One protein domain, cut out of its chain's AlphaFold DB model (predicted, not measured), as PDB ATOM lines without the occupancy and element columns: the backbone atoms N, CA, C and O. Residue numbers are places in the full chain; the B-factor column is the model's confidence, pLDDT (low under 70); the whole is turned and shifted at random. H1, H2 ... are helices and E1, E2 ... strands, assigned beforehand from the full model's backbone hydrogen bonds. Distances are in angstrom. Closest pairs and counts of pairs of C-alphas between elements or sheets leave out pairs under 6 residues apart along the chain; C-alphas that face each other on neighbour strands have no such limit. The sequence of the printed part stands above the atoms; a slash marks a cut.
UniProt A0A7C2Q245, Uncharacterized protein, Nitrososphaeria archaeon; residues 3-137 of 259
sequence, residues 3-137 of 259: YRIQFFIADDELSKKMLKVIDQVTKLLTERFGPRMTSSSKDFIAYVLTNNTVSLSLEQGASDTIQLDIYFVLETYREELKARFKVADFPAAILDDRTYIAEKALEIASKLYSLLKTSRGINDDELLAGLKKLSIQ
ATOM      1  N   TYR A   3       0.301 -22.107 100.376       85.50
ATOM      2  CA  TYR A   3      -1.058 -22.254  99.879       85.50
ATOM      3  C   TYR A   3      -1.267 -23.699  99.433       85.50
ATOM      4  O   TYR A   3      -0.664 -24.137  98.450       85.50
ATOM      5  N   ARG A   4      -2.077 -24.458 100.176       89.50
ATOM      6  CA  ARG A   4      -2.231 -25.903  99.976       89.50
ATOM      7  C   ARG A   4      -3.597 -26.237  99.390       89.50
ATOM      8  O   ARG A   4      -4.626 -25.881  99.952       89.50
ATOM      9  N   ILE A   5      -3.587 -26.987  98.296       91.69
ATOM     10  CA  ILE A   5      -4.773 -27.552  97.654       91.69
ATOM     11  C   ILE A   5      -4.623 -29.067  97.665       91.69
ATOM     12  O   ILE A   5      -3.593 -29.587  97.237       91.69
ATOM     13  N   GLN A   6      -5.636 -29.779  98.140       94.31
ATOM     14  CA  GLN A   6      -5.640 -31.238  98.148       94.31
ATOM     15  C   GLN A   6      -6.789 -31.745  97.287       94.31
ATOM     16  O   GLN A   6      -7.920 -31.308  97.466       94.31
ATOM     17  N   PHE A   7      -6.522 -32.682  96.389       93.81
ATOM     18  CA  PHE A   7      -7.534 -33.381  95.607       93.81
ATOM     19  C   PHE A   7      -7.539 -34.860  95.966       93.81
ATOM     20  O   PHE A   7      -6.487 -35.469  96.126       93.81
ATOM     21  N   PHE A   8      -8.727 -35.443  96.052       93.94
ATOM     22  CA  PHE A   8      -8.947 -36.852  96.338       93.94
ATOM     23  C   PHE A   8      -9.691 -37.478  95.161       93.94
ATOM     24  O   PHE A   8     -10.789 -37.043  94.810       93.94
ATOM     25  N   ILE A   9      -9.061 -38.474  94.548       91.38
ATOM     26  CA  ILE A   9      -9.484 -39.162  93.330       91.38
ATOM     27  C   ILE A   9      -9.809 -40.607  93.704       91.38
ATOM     28  O   ILE A   9      -8.961 -41.281  94.282       91.38
ATOM     29  N   ALA A  10     -11.005 -41.081  93.365       90.44
ATOM     30  CA  ALA A  10     -11.427 -42.477  93.515       90.44
ATOM     31  C   ALA A  10     -11.657 -43.133  92.136       90.44
ATOM     32  O   ALA A  10     -11.421 -42.510  91.097       90.44
ATOM     33  N   ASP A  11     -12.096 -44.395  92.099       85.19
ATOM     34  CA  ASP A  11     -12.369 -45.113  90.843       85.19
ATOM     35  C   ASP A  11     -13.803 -44.884  90.338       85.19
ATOM     36  O   ASP A  11     -14.619 -45.796  90.217       85.19
ATOM     37  N   ASP A  12     -14.131 -43.625  90.052       88.50
ATOM     38  CA  ASP A  12     -15.426 -43.229  89.497       88.50
ATOM     39  C   ASP A  12     -15.278 -42.296  88.282       88.50
ATOM     40  O   ASP A  12     -14.223 -41.712  88.008       88.50
ATOM     41  N   GLU A  13     -16.351 -42.157  87.503       90.25
ATOM     42  CA  GLU A  13     -16.341 -41.366  86.267       90.25
ATOM     43  C   GLU A  13     -16.090 -39.870  86.503       90.25
ATOM     44  O   GLU A  13     -15.491 -39.196  85.658       90.25
ATOM     45  N   LEU A  14     -16.525 -39.333  87.643       91.44
ATOM     46  CA  LEU A  14     -16.303 -37.936  87.988       91.44
ATOM     47  C   LEU A  14     -14.845 -37.712  88.399       91.44
ATOM     48  O   LEU A  14     -14.225 -36.755  87.934       91.44
ATOM     49  N   SER A  15     -14.267 -38.638  89.162       89.44
ATOM     50  CA  SER A  15     -12.841 -38.676  89.484       89.44
ATOM     51  C   SER A  15     -11.968 -38.732  88.231       89.44
ATOM     52  O   SER A  15     -11.013 -37.964  88.121       89.44
ATOM     53  N   LYS A  16     -12.324 -39.541  87.223       89.44
ATOM     54  CA  LYS A  16     -11.610 -39.573  85.929       89.44
ATOM     55  C   LYS A  16     -11.672 -38.231  85.199       89.44
ATOM     56  O   LYS A  16     -10.684 -37.809  84.593       89.44
ATOM     57  N   LYS A  17     -12.820 -37.545  85.233       92.62
ATOM     58  CA  LYS A  17     -12.957 -36.191  84.664       92.62
ATOM     59  C   LYS A  17     -12.107 -35.181  85.432       92.62
ATOM     60  O   LYS A  17     -11.383 -34.414  84.803       92.62
ATOM     61  N   MET A  18     -12.154 -35.214  86.761       91.38
ATOM     62  CA  MET A  18     -11.369 -34.331  87.624       91.38
ATOM     63  C   MET A  18      -9.869 -34.542  87.426       91.38
ATOM     64  O   MET A  18      -9.133 -33.572  87.273       91.38
ATOM     65  N   LEU A  19      -9.430 -35.794  87.305       90.12
ATOM     66  CA  LEU A  19      -8.041 -36.142  87.034       90.12
ATOM     67  C   LEU A  19      -7.539 -35.542  85.716       90.12
ATOM     68  O   LEU A  19      -6.446 -34.990  85.687       90.12
ATOM     69  N   LYS A  20      -8.341 -35.571  84.642       91.44
ATOM     70  CA  LYS A  20      -7.975 -34.923  83.366       91.44
ATOM     71  C   LYS A  20      -7.766 -33.417  83.519       91.44
ATOM     72  O   LYS A  20      -6.874 -32.859  82.887       91.44
ATOM     73  N   VAL A  21      -8.579 -32.753  84.340       92.00
ATOM     74  CA  VAL A  21      -8.422 -31.317  84.618       92.00
ATOM     75  C   VAL A  21      -7.162 -31.066  85.447       92.00
ATOM     76  O   VAL A  21      -6.391 -30.163  85.132       92.00
ATOM     77  N   ILE A  22      -6.908 -31.888  86.467       90.06
ATOM     78  CA  ILE A  22      -5.712 -31.791  87.317       90.06
ATOM     79  C   ILE A  22      -4.426 -32.059  86.520       90.06
ATOM     80  O   ILE A  22      -3.420 -31.385  86.733       90.06
ATOM     81  N   ASP A  23      -4.444 -32.991  85.571       87.81
ATOM     82  CA  ASP A  23      -3.318 -33.243  84.666       87.81
ATOM     83  C   ASP A  23      -2.986 -31.991  83.835       87.81
ATOM     84  O   ASP A  23      -1.838 -31.548  83.767       87.81
ATOM     85  N   GLN A  24      -4.014 -31.318  83.307       89.56
ATOM     86  CA  GLN A  24      -3.841 -30.043  82.609       89.56
ATOM     87  C   GLN A  24      -3.331 -28.923  83.526       89.56
ATOM     88  O   GLN A  24      -2.494 -28.127  83.103       89.56
ATOM     89  N   VAL A  25      -3.806 -28.857  84.774       89.12
ATOM     90  CA  VAL A  25      -3.287 -27.939  85.806       89.12
ATOM     91  C   VAL A  25      -1.802 -28.187  86.038       89.12
ATOM     92  O   VAL A  25      -1.010 -27.249  85.990       89.12
ATOM     93  N   THR A  26      -1.416 -29.445  86.240       85.50
ATOM     94  CA  THR A  26      -0.031 -29.844  86.508       85.50
ATOM     95  C   THR A  26       0.865 -29.466  85.334       85.50
ATOM     96  O   THR A  26       1.901 -28.841  85.533       85.50
ATOM     97  N   LYS A  27       0.411 -29.717  84.101       87.62
ATOM     98  CA  LYS A  27       1.114 -29.296  82.885       87.62
ATOM     99  C   LYS A  27       1.317 -27.781  82.819       87.62
ATOM    100  O   LYS A  27       2.420 -27.337  82.515       87.62
ATOM    101  N   LEU A  28       0.292 -26.983  83.131       87.00
ATOM    102  CA  LEU A  28       0.413 -25.520  83.164       87.00
ATOM    103  C   LEU A  28       1.397 -25.042  84.239       87.00
ATOM    104  O   LEU A  28       2.152 -24.102  83.993       87.00
ATOM    105  N   LEU A  29       1.409 -25.687  85.408       85.81
ATOM    106  CA  LEU A  29       2.380 -25.394  86.461       85.81
ATOM    107  C   LEU A  29       3.805 -25.709  85.993       85.81
ATOM    108  O   LEU A  29       4.691 -24.875  86.154       85.81
ATOM    109  N   THR A  30       4.021 -26.859  85.352       85.25
ATOM    110  CA  THR A  30       5.337 -27.241  84.824       85.25
ATOM    111  C   THR A  30       5.798 -26.298  83.716       85.25
ATOM    112  O   THR A  30       6.945 -25.864  83.729       85.25
ATOM    113  N   GLU A  31       4.915 -25.929  82.785       86.50
ATOM    114  CA  GLU A  31       5.226 -24.985  81.704       86.50
ATOM    115  C   GLU A  31       5.615 -23.599  82.234       86.50
ATOM    116  O   GLU A  31       6.525 -22.971  81.698       86.50
ATOM    117  N   ARG A  32       4.931 -23.114  83.280       82.62
ATOM    118  CA  ARG A  32       5.168 -21.777  83.840       82.62
ATOM    119  C   ARG A  32       6.374 -21.733  84.776       82.62
ATOM    120  O   ARG A  32       7.161 -20.794  84.712       82.62
ATOM    121  N   PHE A  33       6.487 -22.697  85.684       83.81
ATOM    122  CA  PHE A  33       7.448 -22.644  86.786       83.81
ATOM    123  C   PHE A  33       8.691 -23.493  86.549       83.81
ATOM    124  O   PHE A  33       9.713 -23.234  87.184       83.81
ATOM    125  N   GLY A  34       8.631 -24.468  85.635       81.31
ATOM    126  CA  GLY A  34       9.752 -25.313  85.228       81.31
ATOM    127  C   GLY A  34      10.601 -25.779  86.419       81.31
ATOM    128  O   GLY A  34      10.103 -26.537  87.249       81.31
ATOM    129  N   PRO A  35      11.852 -25.303  86.557       80.75
ATOM    130  CA  PRO A  35      12.769 -25.732  87.618       80.75
ATOM    131  C   PRO A  35      12.352 -25.310  89.038       80.75
ATOM    132  O   PRO A  35      12.878 -25.846  90.008       80.75
ATOM    133  N   ARG A  36      11.424 -24.354  89.187       84.19
ATOM    134  CA  ARG A  36      10.868 -23.937  90.488       84.19
ATOM    135  C   ARG A  36       9.761 -24.865  90.994       84.19
ATOM    136  O   ARG A  36       9.264 -24.662  92.102       84.19
ATOM    137  N   MET A  37       9.349 -25.833  90.176       84.38
ATOM    138  CA  MET A  37       8.376 -26.854  90.529       84.38
ATOM    139  C   MET A  37       9.098 -28.150  90.891       84.38
ATOM    140  O   MET A  37       9.918 -28.654  90.129       84.38
ATOM    141  N   THR A  38       8.759 -28.712  92.042       85.25
ATOM    142  CA  THR A  38       9.180 -30.045  92.458       85.25
ATOM    143  C   THR A  38       7.965 -30.959  92.490       85.25
ATOM    144  O   THR A  38       6.934 -30.635  93.075       85.25
ATOM    145  N   SER A  39       8.088 -32.116  91.849       83.50
ATOM    146  CA  SER A  39       7.054 -33.145  91.838       83.50
ATOM    147  C   SER A  39       7.605 -34.403  92.488       83.50
ATOM    148  O   SER A  39       8.721 -34.827  92.196       83.50
ATOM    149  N   SER A  40       6.822 -35.011  93.369       83.81
ATOM    150  CA  SER A  40       7.141 -36.298  93.975       83.81
ATOM    151  C   SER A  40       5.892 -37.162  94.040       83.81
ATOM    152  O   SER A  40       4.776 -36.657  94.148       83.81
ATOM    153  N   SER A  41       6.079 -38.473  93.960       81.69
ATOM    154  CA  SER A  41       5.007 -39.439  94.166       81.69
ATOM    155  C   SER A  41       5.454 -40.450  95.203       81.69
ATOM    156  O   SER A  41       6.611 -40.874  95.195       81.69
ATOM    157  N   LYS A  42       4.549 -40.814  96.106       80.69
ATOM    158  CA  LYS A  42       4.797 -41.810  97.139       80.69
ATOM    159  C   LYS A  42       3.607 -42.748  97.247       80.69
ATOM    160  O   LYS A  42       2.469 -42.305  97.412       80.69
ATOM    161  N   ASP A  43       3.909 -44.036  97.196       79.50
ATOM    162  CA  ASP A  43       2.919 -45.091  97.321       79.50
ATOM    163  C   ASP A  43       2.698 -45.405  98.799       79.50
ATOM    164  O   ASP A  43       3.641 -45.655  99.556       79.50
ATOM    165  N   PHE A  44       1.435 -45.384  99.207       79.75
ATOM    166  CA  PHE A  44       0.980 -45.838 100.511       79.75
ATOM    167  C   PHE A  44      -0.032 -46.962 100.320       79.75
ATOM    168  O   PHE A  44      -0.619 -47.144  99.256       79.75
ATOM    169  N   ILE A  45      -0.272 -47.716 101.387       76.06
ATOM    170  CA  ILE A  45      -1.138 -48.900 101.324       76.06
ATOM    171  C   ILE A  45      -2.595 -48.534 101.038       76.06
ATOM    172  O   ILE A  45      -3.279 -49.294 100.367       76.06
ATOM    173  N   ALA A  46      -3.057 -47.373 101.509       78.06
ATOM    174  CA  ALA A  46      -4.421 -46.900 101.275       78.06
ATOM    175  C   ALA A  46      -4.566 -45.983 100.051       78.06
ATOM    176  O   ALA A  46      -5.679 -45.782  99.566       78.06
ATOM    177  N   TYR A  47      -3.473 -45.383  99.575       84.50
ATOM    178  CA  TYR A  47      -3.516 -44.403  98.492       84.50
ATOM    179  C   TYR A  47      -2.141 -44.164  97.870       84.50
ATOM    180  O   TYR A  47      -1.114 -44.353  98.512       84.50
ATOM    181  N   VAL A  48      -2.113 -43.629  96.654       85.56
ATOM    182  CA  VAL A  48      -0.903 -43.014  96.086       85.56
ATOM    183  C   VAL A  48      -1.002 -41.503  96.259       85.56
ATOM    184  O   VAL A  48      -2.030 -40.913  95.939       85.56
ATOM    185  N   LEU A  49       0.041 -40.868  96.794       88.19
ATOM    186  CA  LEU A  49       0.110 -39.415  96.938       88.19
ATOM    187  C   LEU A  49       1.075 -38.844  95.915       88.19
ATOM    188  O   LEU A  49       2.272 -39.116  95.975       88.19
ATOM    189  N   THR A  50       0.571 -37.979  95.047       88.31
ATOM    190  CA  THR A  50       1.396 -37.118  94.206       88.31
ATOM    191  C   THR A  50       1.406 -35.715  94.795       88.31
ATOM    192  O   THR A  50       0.361 -35.091  94.947       88.31
ATOM    193  N   ASN A  51       2.586 -35.215  95.132       89.00
ATOM    194  CA  ASN A  51       2.798 -33.866  95.629       89.00
ATOM    195  C   ASN A  51       3.498 -33.037  94.554       89.00
ATOM    196  O   ASN A  51       4.543 -33.438  94.041       89.00
ATOM    197  N   ASN A  52       2.937 -31.875  94.252       87.69
ATOM    198  CA  ASN A  52       3.565 -30.863  93.421       87.69
ATOM    199  C   ASN A  52       3.734 -29.595  94.250       87.69
ATOM    200  O   ASN A  52       2.749 -29.009  94.696       87.69
ATOM    201  N   THR A  53       4.970 -29.161  94.440       88.75
ATOM    202  CA  THR A  53       5.294 -27.943  95.176       88.75
ATOM    203  C   THR A  53       5.925 -26.935  94.228       88.75
ATOM    204  O   THR A  53       6.829 -27.261  93.468       88.75
ATOM    205  N   VAL A  54       5.442 -25.700  94.255       88.12
ATOM    206  CA  VAL A  54       5.954 -24.591  93.450       88.12
ATOM    207  C   VAL A  54       6.409 -23.488  94.382       88.12
ATOM    208  O   VAL A  54       5.612 -22.977  95.166       88.12
ATOM    209  N   SER A  55       7.666 -23.079  94.258       85.50
ATOM    210  CA  SER A  55       8.174 -21.888  94.940       85.50
ATOM    211  C   SER A  55       7.832 -20.640  94.129       85.50
ATOM    212  O   SER A  55       8.141 -20.572  92.937       85.50
ATOM    213  N   LEU A  56       7.195 -19.661  94.765       83.19
ATOM    214  CA  LEU A  56       6.894 -18.331  94.241       83.19
ATOM    215  C   LEU A  56       7.932 -17.328  94.738       83.19
ATOM    216  O   LEU A  56       8.255 -17.311  95.926       83.19
ATOM    217  N   SER A  57       8.429 -16.490  93.830       77.94
ATOM    218  CA  SER A  57       9.332 -15.388  94.163       77.94
ATOM    219  C   SER A  57       8.538 -14.090  94.090       77.94
ATOM    220  O   SER A  57       8.252 -13.618  92.994       77.94
ATOM    221  N   LEU A  58       8.148 -13.551  95.244       74.12
ATOM    222  CA  LEU A  58       7.364 -12.317  95.331       74.12
ATOM    223  C   LEU A  58       8.298 -11.097  95.292       74.12
ATOM    224  O   LEU A  58       9.454 -11.182  95.719       74.12
ATOM    225  N   GLU A  59       7.805  -9.949  94.820       65.56
ATOM    226  CA  GLU A  59       8.642  -8.752  94.604       65.56
ATOM    227  C   GLU A  59       9.306  -8.211  95.883       65.56
ATOM    228  O   GLU A  59      10.350  -7.565  95.831       65.56
ATOM    229  N   GLN A  60       8.748  -8.523  97.054       63.16
ATOM    230  CA  GLN A  60       9.241  -8.064  98.359       63.16
ATOM    231  C   GLN A  60      10.304  -8.991  98.982       63.16
ATOM    232  O   GLN A  60      10.613  -8.868 100.166       63.16
ATOM    233  N   GLY A  61      10.846  -9.950  98.222       58.50
ATOM    234  CA  GLY A  61      11.823 -10.927  98.723       58.50
ATOM    235  C   GLY A  61      11.217 -12.015  99.620       58.50
ATOM    236  O   GLY A  61      11.944 -12.849 100.161       58.50
ATOM    237  N   ALA A  62       9.890 -12.033  99.764       63.56
ATOM    238  CA  ALA A  62       9.158 -13.114 100.403       63.56
ATOM    239  C   ALA A  62       9.010 -14.294  99.432       63.56
ATOM    240  O   ALA A  62       8.696 -14.114  98.253       63.56
ATOM    241  N   SER A  63       9.217 -15.512  99.933       73.19
ATOM    242  CA  SER A  63       8.908 -16.732  99.197       73.19
ATOM    243  C   SER A  63       7.628 -17.360  99.739       73.19
ATOM    244  O   SER A  63       7.514 -17.721 100.915       73.19
ATOM    245  N   ASP A  64       6.652 -17.496  98.851       84.06
ATOM    246  CA  ASP A  64       5.454 -18.285  99.103       84.06
ATOM    247  C   ASP A  64       5.543 -19.596  98.330       84.06
ATOM    248  O   ASP A  64       6.281 -19.723  97.357       84.06
ATOM    249  N   THR A  65       4.827 -20.610  98.790       86.19
ATOM    250  CA  THR A  65       4.822 -21.928  98.149       86.19
ATOM    251  C   THR A  65       3.397 -22.327  97.829       86.19
ATOM    252  O   THR A  65       2.512 -22.205  98.672       86.19
ATOM    253  N   ILE A  66       3.155 -22.799  96.610       88.31
ATOM    254  CA  ILE A  66       1.902 -23.464  96.257       88.31
ATOM    255  C   ILE A  66       2.156 -24.958  96.364       88.31
ATOM    256  O   ILE A  66       3.069 -25.473  95.723       88.31
ATOM    257  N   GLN A  67       1.345 -25.649  97.151       91.00
ATOM    258  CA  GLN A  67       1.400 -27.094  97.293       91.00
ATOM    259  C   GLN A  67       0.102 -27.707  96.776       91.00
ATOM    260  O   GLN A  67      -0.987 -27.374  97.237       91.00
ATOM    261  N   LEU A  68       0.231 -28.620  95.824       91.06
ATOM    262  CA  LEU A  68      -0.855 -29.378  95.229       91.06
ATOM    263  C   LEU A  68      -0.650 -30.858  95.554       91.06
ATOM    264  O   LEU A  68       0.235 -31.505  94.993       91.06
ATOM    265  N   ASP A  69      -1.479 -31.385  96.447       92.12
ATOM    266  CA  ASP A  69      -1.482 -32.798  96.813       92.12
ATOM    267  C   ASP A  69      -2.626 -33.520  96.100       92.12
ATOM    268  O   ASP A  69      -3.773 -33.081  96.144       92.12
ATOM    269  N   ILE A  70      -2.334 -34.647  95.465       92.25
ATOM    270  CA  ILE A  70      -3.308 -35.479  94.761       92.25
ATOM    271  C   ILE A  70      -3.263 -36.867  95.393       92.25
ATOM    272  O   ILE A  70      -2.247 -37.556  95.322       92.25
ATOM    273  N   TYR A  71      -4.362 -37.262  96.023       91.69
ATOM    274  CA  TYR A  71      -4.546 -38.555  96.664       91.69
ATOM    275  C   TYR A  71      -5.349 -39.464  95.736       91.69
ATOM    276  O   TYR A  71      -6.534 -39.228  95.509       91.69
ATOM    277  N   PHE A  72      -4.722 -40.516  95.227       88.69
ATOM    278  CA  PHE A  72      -5.399 -41.601  94.526       88.69
ATOM    279  C   PHE A  72      -5.839 -42.641  95.548       88.69
ATOM    280  O   PHE A  72      -5.026 -43.427  96.029       88.69
ATOM    281  N   VAL A  73      -7.112 -42.595  95.913       88.81
ATOM    282  CA  VAL A  73      -7.729 -43.414  96.952       88.81
ATOM    283  C   VAL A  73      -8.003 -44.818  96.420       88.81
ATOM    284  O   VAL A  73      -8.654 -44.981  95.390       88.81
ATOM    285  N   LEU A  74      -7.532 -45.837  97.138       83.62
ATOM    286  CA  LEU A  74      -7.890 -47.224  96.853       83.62
ATOM    287  C   LEU A  74      -9.271 -47.537  97.441       83.62
ATOM    288  O   LEU A  74      -9.528 -47.245  98.610       83.62
ATOM    289  N   GLU A  75     -10.136 -48.173  96.647       83.56
ATOM    290  CA  GLU A  75     -11.542 -48.423  97.008       83.56
ATOM    291  C   GLU A  75     -11.687 -49.188  98.334       83.56
ATOM    292  O   GLU A  75     -12.545 -48.861  99.151       83.56
ATOM    293  N   THR A  76     -10.790 -50.142  98.607       79.81
ATOM    294  CA  THR A  76     -10.781 -50.935  99.850       79.81
ATOM    295  C   THR A  76     -10.663 -50.078 101.115       79.81
ATOM    296  O   THR A  76     -11.173 -50.461 102.161       79.81
ATOM    297  N   TYR A  77     -10.025 -48.907 101.029       83.94
ATOM    298  CA  TYR A  77      -9.752 -48.023 102.170       83.94
ATOM    299  C   TYR A  77     -10.560 -46.724 102.126       83.94
ATOM    300  O   TYR A  77     -10.278 -45.771 102.858       83.94
ATOM    301  N   ARG A  78     -11.577 -46.669 101.261       84.44
ATOM    302  CA  ARG A  78     -12.360 -45.466 100.992       84.44
ATOM    303  C   ARG A  78     -12.995 -44.886 102.258       84.44
ATOM    304  O   ARG A  78     -12.828 -43.701 102.533       84.44
ATOM    305  N   GLU A  79     -13.676 -45.711 103.049       86.19
ATOM    306  CA  GLU A  79     -14.374 -45.266 104.266       86.19
ATOM    307  C   GLU A  79     -13.406 -44.806 105.370       86.19
ATOM    308  O   GLU A  79     -13.645 -43.796 106.035       86.19
ATOM    309  N   GLU A  80     -12.259 -45.474 105.517       83.31
ATOM    310  CA  GLU A  80     -11.217 -45.064 106.470       83.31
ATOM    311  C   GLU A  80     -10.623 -43.697 106.101       83.31
ATOM    312  O   GLU A  80     -10.386 -42.849 106.968       83.31
ATOM    313  N   LEU A  81     -10.420 -43.449 104.804       84.38
ATOM    314  CA  LEU A  81      -9.905 -42.178 104.302       84.38
ATOM    315  C   LEU A  81     -10.936 -41.051 104.412       84.38
ATOM    316  O   LEU A  81     -10.560 -39.942 104.798       84.38
ATOM    317  N   LYS A  82     -12.224 -41.321 104.162       89.81
ATOM    318  CA  LYS A  82     -13.315 -40.364 104.427       89.81
ATOM    319  C   LYS A  82     -13.298 -39.897 105.880       89.81
ATOM    320  O   LYS A  82     -13.269 -38.694 106.141       89.81
ATOM    321  N   ALA A  83     -13.230 -40.839 106.823       86.62
ATOM    322  CA  ALA A  83     -13.188 -40.535 108.250       86.62
ATOM    323  C   ALA A  83     -11.942 -39.720 108.632       86.62
ATOM    324  O   ALA A  83     -12.044 -38.724 109.350       86.62
ATOM    325  N   ARG A  84     -10.767 -40.100 108.114       84.12
ATOM    326  CA  ARG A  84      -9.497 -39.423 108.411       84.12
ATOM    327  C   ARG A  84      -9.472 -37.978 107.920       84.12
ATOM    328  O   ARG A  84      -9.094 -37.080 108.668       84.12
ATOM    329  N   PHE A  85      -9.842 -37.766 106.660       84.81
ATOM    330  CA  PHE A  85      -9.809 -36.444 106.033       84.81
ATOM    331  C   PHE A  85     -11.087 -35.636 106.288       84.81
ATOM    332  O   PHE A  85     -11.184 -34.501 105.831       84.81
ATOM    333  N   LYS A  86     -12.043 -36.194 107.047       87.19
ATOM    334  CA  LYS A  86     -13.351 -35.595 107.352       87.19
ATOM    335  C   LYS A  86     -14.112 -35.199 106.084       87.19
ATOM    336  O   LYS A  86     -14.748 -34.150 106.020       87.19
ATOM    337  N   VAL A  87     -14.029 -36.053 105.070       88.44
ATOM    338  CA  VAL A  87     -14.677 -35.860 103.774       88.44
ATOM    339  C   VAL A  87     -15.913 -36.749 103.707       88.44
ATOM    340  O   VAL A  87     -15.852 -37.918 104.075       88.44
ATOM    341  N   ALA A  88     -17.034 -36.204 103.230       86.12
ATOM    342  CA  ALA A  88     -18.283 -36.956 103.118       86.12
ATOM    343  C   ALA A  88     -18.230 -38.022 102.011       86.12
ATOM    344  O   ALA A  88     -18.686 -39.144 102.215       86.12
ATOM    345  N   ASP A  89     -17.665 -37.683 100.847       89.75
ATOM    346  CA  ASP A  89     -17.463 -38.636  99.759       89.75
ATOM    347  C   ASP A  89     -16.366 -38.204  98.778       89.75
ATOM    348  O   ASP A  89     -15.943 -37.048  98.786       89.75
ATOM    349  N   PHE A  90     -15.927 -39.130  97.927       89.81
ATOM    350  CA  PHE A  90     -14.997 -38.880  96.826       89.81
ATOM    351  C   PHE A  90     -15.727 -38.858  95.470       89.81
ATOM    352  O   PHE A  90     -16.720 -39.571  95.320       89.81
ATOM    353  N   PRO A  91     -15.249 -38.077  94.480       92.19
ATOM    354  CA  PRO A  91     -14.075 -37.201  94.529       92.19
ATOM    355  C   PRO A  91     -14.267 -35.991  95.444       92.19
ATOM    356  O   PRO A  91     -15.383 -35.505  95.629       92.19
ATOM    357  N   ALA A  92     -13.167 -35.477  95.991       94.38
ATOM    358  CA  ALA A  92     -13.193 -34.302  96.857       94.38
ATOM    359  C   ALA A  92     -12.001 -33.375  96.635       94.38
ATOM    360  O   ALA A  92     -10.962 -33.781  96.120       94.38
ATOM    361  N   ALA A  93     -12.151 -32.125  97.059       93.50
ATOM    362  CA  ALA A  93     -11.084 -31.145  97.132       93.50
ATOM    363  C   ALA A  93     -11.095 -30.472  98.507       93.50
ATOM    364  O   ALA A  93     -12.162 -30.147  99.027       93.50
ATOM    365  N   ILE A  94      -9.923 -30.249  99.091       91.94
ATOM    366  CA  ILE A  94      -9.753 -29.447 100.302       91.94
ATOM    367  C   ILE A  94      -8.924 -28.219  99.942       91.94
ATOM    368  O   ILE A  94      -7.842 -28.336  99.362       91.94
ATOM    369  N   LEU A  95      -9.459 -27.050 100.278       88.94
ATOM    370  CA  LEU A  95      -8.833 -25.753 100.059       88.94
ATOM    371  C   LEU A  95      -9.051 -24.891 101.302       88.94
ATOM    372  O   LEU A  95     -10.203 -24.652 101.656       88.94
ATOM    373  N   ASP A  96      -7.970 -24.455 101.952       80.38
ATOM    374  CA  ASP A  96      -7.999 -23.650 103.188       80.38
ATOM    375  C   ASP A  96      -9.023 -24.164 104.220       80.38
ATOM    376  O   ASP A  96      -9.935 -23.454 104.644       80.38
ATOM    377  N   ASP A  97      -8.905 -25.448 104.569       80.00
ATOM    378  CA  ASP A  97      -9.766 -26.168 105.522       80.00
ATOM    379  C   ASP A  97     -11.246 -26.309 105.116       80.00
ATOM    380  O   ASP A  97     -12.055 -26.851 105.874       80.00
ATOM    381  N   ARG A  98     -11.622 -25.887 103.904       86.06
ATOM    382  CA  ARG A  98     -12.954 -26.115 103.331       86.06
ATOM    383  C   ARG A  98     -12.950 -27.351 102.448       86.06
ATOM    384  O   ARG A  98     -12.116 -27.483 101.554       86.06
ATOM    385  N   THR A  99     -13.928 -28.224 102.661       90.62
ATOM    386  CA  THR A  99     -14.113 -29.447 101.875       90.62
ATOM    387  C   THR A  99     -15.183 -29.248 100.806       90.62
ATOM    388  O   THR A  99     -16.316 -28.866 101.095       90.62
ATOM    389  N   TYR A 100     -14.835 -29.572  99.567       91.25
ATOM    390  CA  TYR A 100     -15.714 -29.592  98.405       91.25
ATOM    391  C   TYR A 100     -15.826 -31.033  97.920       91.25
ATOM    392  O   TYR A 100     -14.821 -31.730  97.829       91.25
ATOM    393  N   ILE A 101     -17.037 -31.486  97.611       92.12
ATOM    394  CA  ILE A 101     -17.309 -32.869  97.198       92.12
ATOM    395  C   ILE A 101     -17.912 -32.906  95.795       92.12
ATOM    396  O   ILE A 101     -18.548 -31.939  95.367       92.12
ATOM    397  N   ALA A 102     -17.713 -34.027  95.106       91.56
ATOM    398  CA  ALA A 102     -18.282 -34.333  93.802       91.56
ATOM    399  C   ALA A 102     -18.103 -33.184  92.787       91.56
ATOM    400  O   ALA A 102     -16.977 -32.768  92.501       91.56
ATOM    401  N   GLU A 103     -19.190 -32.656  92.220       90.44
ATOM    402  CA  GLU A 103     -19.145 -31.634  91.171       90.44
ATOM    403  C   GLU A 103     -18.472 -30.348  91.650       90.44
ATOM    404  O   GLU A 103     -17.773 -29.699  90.876       90.44
ATOM    405  N   LYS A 104     -18.609 -30.009  92.938       90.44
ATOM    406  CA  LYS A 104     -17.942 -28.836  93.515       90.44
ATOM    407  C   LYS A 104     -16.427 -29.020  93.545       90.44
ATOM    408  O   LYS A 104     -15.696 -28.070  93.293       90.44
ATOM    409  N   ALA A 105     -15.942 -30.234  93.808       92.06
ATOM    410  CA  ALA A 105     -14.510 -30.528  93.745       92.06
ATOM    411  C   ALA A 105     -13.969 -30.368  92.314       92.06
ATOM    412  O   ALA A 105     -12.928 -29.741  92.098       92.06
ATOM    413  N   LEU A 106     -14.724 -30.857  91.326       91.06
ATOM    414  CA  LEU A 106     -14.408 -30.672  89.910       91.06
ATOM    415  C   LEU A 106     -14.441 -29.191  89.498       91.06
ATOM    416  O   LEU A 106     -13.602 -28.748  88.708       91.06
ATOM    417  N   GLU A 107     -15.381 -28.413  90.031       91.81
ATOM    418  CA  GLU A 107     -15.464 -26.969  89.810       91.81
ATOM    419  C   GLU A 107     -14.212 -26.260  90.338       91.81
ATOM    420  O   GLU A 107     -13.636 -25.442  89.623       91.81
ATOM    421  N   ILE A 108     -13.726 -26.618  91.533       91.81
ATOM    422  CA  ILE A 108     -12.468 -26.086  92.081       91.81
ATOM    423  C   ILE A 108     -11.285 -26.416  91.166       91.81
ATOM    424  O   ILE A 108     -10.516 -25.516  90.821       91.81
ATOM    425  N   ALA A 109     -11.159 -27.665  90.706       91.12
ATOM    426  CA  ALA A 109     -10.110 -28.049  89.758       91.12
ATOM    427  C   ALA A 109     -10.192 -27.234  88.451       91.12
ATOM    428  O   ALA A 109      -9.179 -26.767  87.930       91.12
ATOM    429  N   SER A 110     -11.406 -27.002  87.948       91.12
ATOM    430  CA  SER A 110     -11.653 -26.248  86.712       91.12
ATOM    431  C   SER A 110     -11.386 -24.749  86.870       91.12
ATOM    432  O   SER A 110     -10.843 -24.112  85.961       91.12
ATOM    433  N   LYS A 111     -11.716 -24.172  88.030       90.69
ATOM    434  CA  LYS A 111     -11.379 -22.788  88.386       90.69
ATOM    435  C   LYS A 111      -9.871 -22.610  88.504       90.69
ATOM    436  O   LYS A 111      -9.341 -21.652  87.947       90.69
ATOM    437  N   LEU A 112      -9.180 -23.552  89.146       89.00
ATOM    438  CA  LEU A 112      -7.720 -23.562  89.236       89.00
ATOM    439  C   LEU A 112      -7.077 -23.636  87.846       89.00
ATOM    440  O   LEU A 112      -6.190 -22.843  87.536       89.00
ATOM    441  N   TYR A 113      -7.566 -24.530  86.984       89.31
ATOM    442  CA  TYR A 113      -7.130 -24.611  85.589       89.31
ATOM    443  C   TYR A 113      -7.323 -23.283  84.853       89.31
ATOM    444  O   TYR A 113      -6.396 -22.786  84.215       89.31
ATOM    445  N   SER A 114      -8.516 -22.694  84.959       88.69
ATOM    446  CA  SER A 114      -8.851 -21.437  84.286       88.69
ATOM    447  C   SER A 114      -7.947 -20.305  84.757       88.69
ATOM    448  O   SER A 114      -7.375 -19.606  83.925       88.69
ATOM    449  N   LEU A 115      -7.748 -20.194  86.071       86.81
ATOM    450  CA  LEU A 115      -6.868 -19.214  86.692       86.81
ATOM    451  C   LEU A 115      -5.431 -19.364  86.191       86.81
ATOM    452  O   LEU A 115      -4.831 -18.384  85.752       86.81
ATOM    453  N   LEU A 116      -4.893 -20.585  86.171       84.50
ATOM    454  CA  LEU A 116      -3.539 -20.839  85.680       84.50
ATOM    455  C   LEU A 116      -3.402 -20.540  84.186       84.50
ATOM    456  O   LEU A 116      -2.418 -19.928  83.768       84.50
ATOM    457  N   LYS A 117      -4.411 -20.892  83.390       85.12
ATOM    458  CA  LYS A 117      -4.438 -20.617  81.953       85.12
ATOM    459  C   LYS A 117      -4.449 -19.117  81.662       85.12
ATOM    460  O   LYS A 117      -3.691 -18.671  80.803       85.12
ATOM    461  N   THR A 118      -5.266 -18.343  82.380       80.38
ATOM    462  CA  THR A 118      -5.313 -16.876  82.253       80.38
ATOM    463  C   THR A 118      -4.069 -16.206  82.825       80.38
ATOM    464  O   THR A 118      -3.668 -15.149  82.356       80.38
ATOM    465  N   SER A 119      -3.414 -16.842  83.799       69.81
ATOM    466  CA  SER A 119      -2.239 -16.291  84.476       69.81
ATOM    467  C   SER A 119      -0.934 -16.367  83.681       69.81
ATOM    468  O   SER A 119       0.089 -15.913  84.181       69.81
ATOM    469  N   ARG A 120      -0.932 -16.912  82.455       63.22
ATOM    470  CA  ARG A 120       0.286 -17.078  81.635       63.22
ATOM    471  C   ARG A 120       1.069 -15.777  81.368       63.22
ATOM    472  O   ARG A 120       2.221 -15.872  80.970       63.22
ATOM    473  N   GLY A 121       0.478 -14.601  81.597       62.25
ATOM    474  CA  GLY A 121       1.148 -13.293  81.509       62.25
ATOM    475  C   GLY A 121       1.118 -12.462  82.799       62.25
ATOM    476  O   GLY A 121       1.350 -11.263  82.736       62.25
ATOM    477  N   ILE A 122       0.779 -13.069  83.938       71.75
ATOM    478  CA  ILE A 122       0.527 -12.386  85.215       71.75
ATOM    479  C   ILE A 122       1.669 -12.659  86.207       71.75
ATOM    480  O   ILE A 122       2.148 -13.793  86.274       71.75
ATOM    481  N   ASN A 123       2.071 -11.662  87.007       77.06
ATOM    482  CA  ASN A 123       3.124 -11.802  88.024       77.06
ATOM    483  C   ASN A 123       2.731 -12.780  89.157       77.06
ATOM    484  O   ASN A 123       1.552 -13.080  89.364       77.06
ATOM    485  N   ASP A 124       3.710 -13.309  89.890       80.56
ATOM    486  CA  ASP A 124       3.496 -14.327  90.928       80.56
ATOM    487  C   ASP A 124       2.627 -13.809  92.097       80.56
ATOM    488  O   ASP A 124       1.811 -14.564  92.634       80.56
ATOM    489  N   ASP A 125       2.711 -12.514  92.417       76.62
ATOM    490  CA  ASP A 125       1.875 -11.839  93.422       76.62
ATOM    491  C   ASP A 125       0.378 -11.848  93.059       76.62
ATOM    492  O   ASP A 125      -0.491 -12.169  93.878       76.62
ATOM    493  N   GLU A 126       0.052 -11.544  91.802       79.00
ATOM    494  CA  GLU A 126      -1.326 -11.537  91.307       79.00
ATOM    495  C   GLU A 126      -1.897 -12.957  91.174       79.00
ATOM    496  O   GLU A 126      -3.080 -13.177  91.454       79.00
ATOM    497  N   LEU A 127      -1.062 -13.940  90.812       81.75
ATOM    498  CA  LEU A 127      -1.452 -15.351  90.820       81.75
ATOM    499  C   LEU A 127      -1.848 -15.793  92.232       81.75
ATOM    500  O   LEU A 127      -2.903 -16.402  92.420       81.75
ATOM    501  N   LEU A 128      -1.023 -15.464  93.226       80.38
ATOM    502  CA  LEU A 128      -1.285 -15.790  94.623       80.38
ATOM    503  C   LEU A 128      -2.558 -15.101  95.133       80.38
ATOM    504  O   LEU A 128      -3.367 -15.727  95.819       80.38
ATOM    505  N   ALA A 129      -2.780 -13.835  94.770       79.62
ATOM    506  CA  ALA A 129      -4.016 -13.127  95.094       79.62
ATOM    507  C   ALA A 129      -5.245 -13.791  94.448       79.62
ATOM    508  O   ALA A 129      -6.293 -13.917  95.085       79.62
ATOM    509  N   GLY A 130      -5.122 -14.256  93.202       79.56
ATOM    510  CA  GLY A 130      -6.162 -15.016  92.514       79.56
ATOM    511  C   GLY A 130      -6.477 -16.343  93.209       79.56
ATOM    512  O   GLY A 130      -7.646 -16.674  93.396       79.56
ATOM    513  N   LEU A 131      -5.450 -17.079  93.641       81.31
ATOM    514  CA  LEU A 131      -5.619 -18.313  94.407       81.31
ATOM    515  C   LEU A 131      -6.339 -18.043  95.731       81.31
ATOM    516  O   LEU A 131      -7.356 -18.672  96.003       81.31
ATOM    517  N   LYS A 132      -5.926 -17.022  96.488       80.62
ATOM    518  CA  LYS A 132      -6.626 -16.607  97.717       80.62
ATOM    519  C   LYS A 132      -8.099 -16.255  97.461       80.62
ATOM    520  O   LYS A 132      -8.959 -16.578  98.275       80.62
ATOM    521  N   LYS A 133      -8.435 -15.660  96.309       80.31
ATOM    522  CA  LYS A 133      -9.837 -15.403  95.922       80.31
ATOM    523  C   LYS A 133     -10.642 -16.681  95.662       80.31
ATOM    524  O   LYS A 133     -11.845 -16.665  95.911       80.31
ATOM    525  N   LEU A 134     -10.017 -17.775  95.209       72.81
ATOM    526  CA  LEU A 134     -10.698 -19.074  95.072       72.81
ATOM    527  C   LEU A 134     -11.162 -19.621  96.426       72.81
ATOM    528  O   LEU A 134     -12.198 -20.272  96.494       72.81
ATOM    529  N   SER A 135     -10.411 -19.331  97.486       62.94
ATOM    530  CA  SER A 135     -10.734 -19.736  98.852       62.94
ATOM    531  C   SER A 135     -11.841 -18.884  99.492       62.94
ATOM    532  O   SER A 135     -12.690 -19.394 100.225       62.94
ATOM    533  N   ILE A 136     -11.886 -17.585  99.168       55.56
ATOM    534  CA  ILE A 136     -12.781 -16.608  99.812       55.56
ATOM    535  C   ILE A 136     -14.228 -16.669  99.295       55.56
ATOM    536  O   ILE A 136     -15.127 -16.232 100.011       55.56
ATOM    537  N   GLN A 137     -14.508 -17.225  98.110       47.44
ATOM    538  CA  GLN A 137     -15.889 -17.265  97.610       47.44
ATOM    539  C   GLN A 137     -16.796 -18.129  98.510       47.44
ATOM    540  O   GLN A 137     -16.680 -19.352  98.566       47.44
TER     541      GLN A 137
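AT A GLANCE: This is residues 3 to 137 of the 259 residues of an uncharacterized protein of Nitrososphaeria archaeon (UniProt A0A7C2Q245). A twisted sheet of six strands has H1, H3 and the shorter H4 over one face, while the short H2 is over the other face near one end. The long hairpin of E3 and E4 runs along the longest axis, with its turn, residues 58 to 62, at one end and H2 at the other. The printed part has 135 residues, with four named helices and six named strands in the chain order E1 H1 E2 E3 E4 H2 E5 E6 H3 H4; the sheet, E2 E3 E4 E1 E5 E6, is mixed, and the class is mixed, helices and strands. It is compact, with a radius of gyration of the C-alphas of 14.8 A, and elongated, spanning 46 by 30 by 23 A.

HOW THE PARTS SIT: The sheet is twisted, its C-alphas lying up to 4.0 A off the best plane. E2, residues 37 to 43, E3, residues 47 to 57, and E4, residues 63 to 73, form a meander, each strand the antiparallel neighbour of the one before; N 40 and O 51 are 2.8 A apart, N 52 and O 68 2.8 A. E1, residues 3 to 9, is parallel to E4, with N 5 and O 67 at 2.8 A, and antiparallel to E5, residues 92 to 95, with N 6 and O 94 at 2.9 A. E5 and E6, residues 98 to 101, are a hairpin, with N 93 and O 100 at 2.8 A. H1, residues 13 to 36, is on the sheet at a height of 8.9 A; E1, H1 and E2 form a split strand-helix-strand unit, two strands running the same way with E3 and E4 between them, and its crossover is right-handed. H3, residues 103 to 121, on the same face, touches H1 at a shallow tilt of 26 degrees, the same way, closest at the C-alphas of Val 25 and Tyr 113, 5.1 A. H4, residues 124 to 136, on that face too, forms a helical hairpin with H3, closest at the C-alphas of Ser 119 and Leu 127, 6.5 A. H2, residues 75 to 85, is on the opposite face and apart from H1, H3 and H4. Every O i to N i+4 pair is within hydrogen-bond range in H4, against 18 of 20 in H1, 5 of 7 in H2 and 13 of 15 in H3.

IN THESE COORDINATES: E1 begins at C-alpha 3 (-1.058, -22.254, 99.879). H1 is 32.6 A long, E3 32.0 A, E4 31.5 A and H3 29.0 A; H1 has a kink of 56 degrees near residue 30. H4 ends at C-alpha 136 (-12.781, -16.608, 99.812).

THE WHOLE: The C-alphas farthest apart, those of Gln 60 and Thr 76, are 47.3 A apart. The printed part has no cut and no long link. Mean pLDDT of the printed part is 84.4; residues 59 to 62, 119 to 121 and 135 to 137 are under 70.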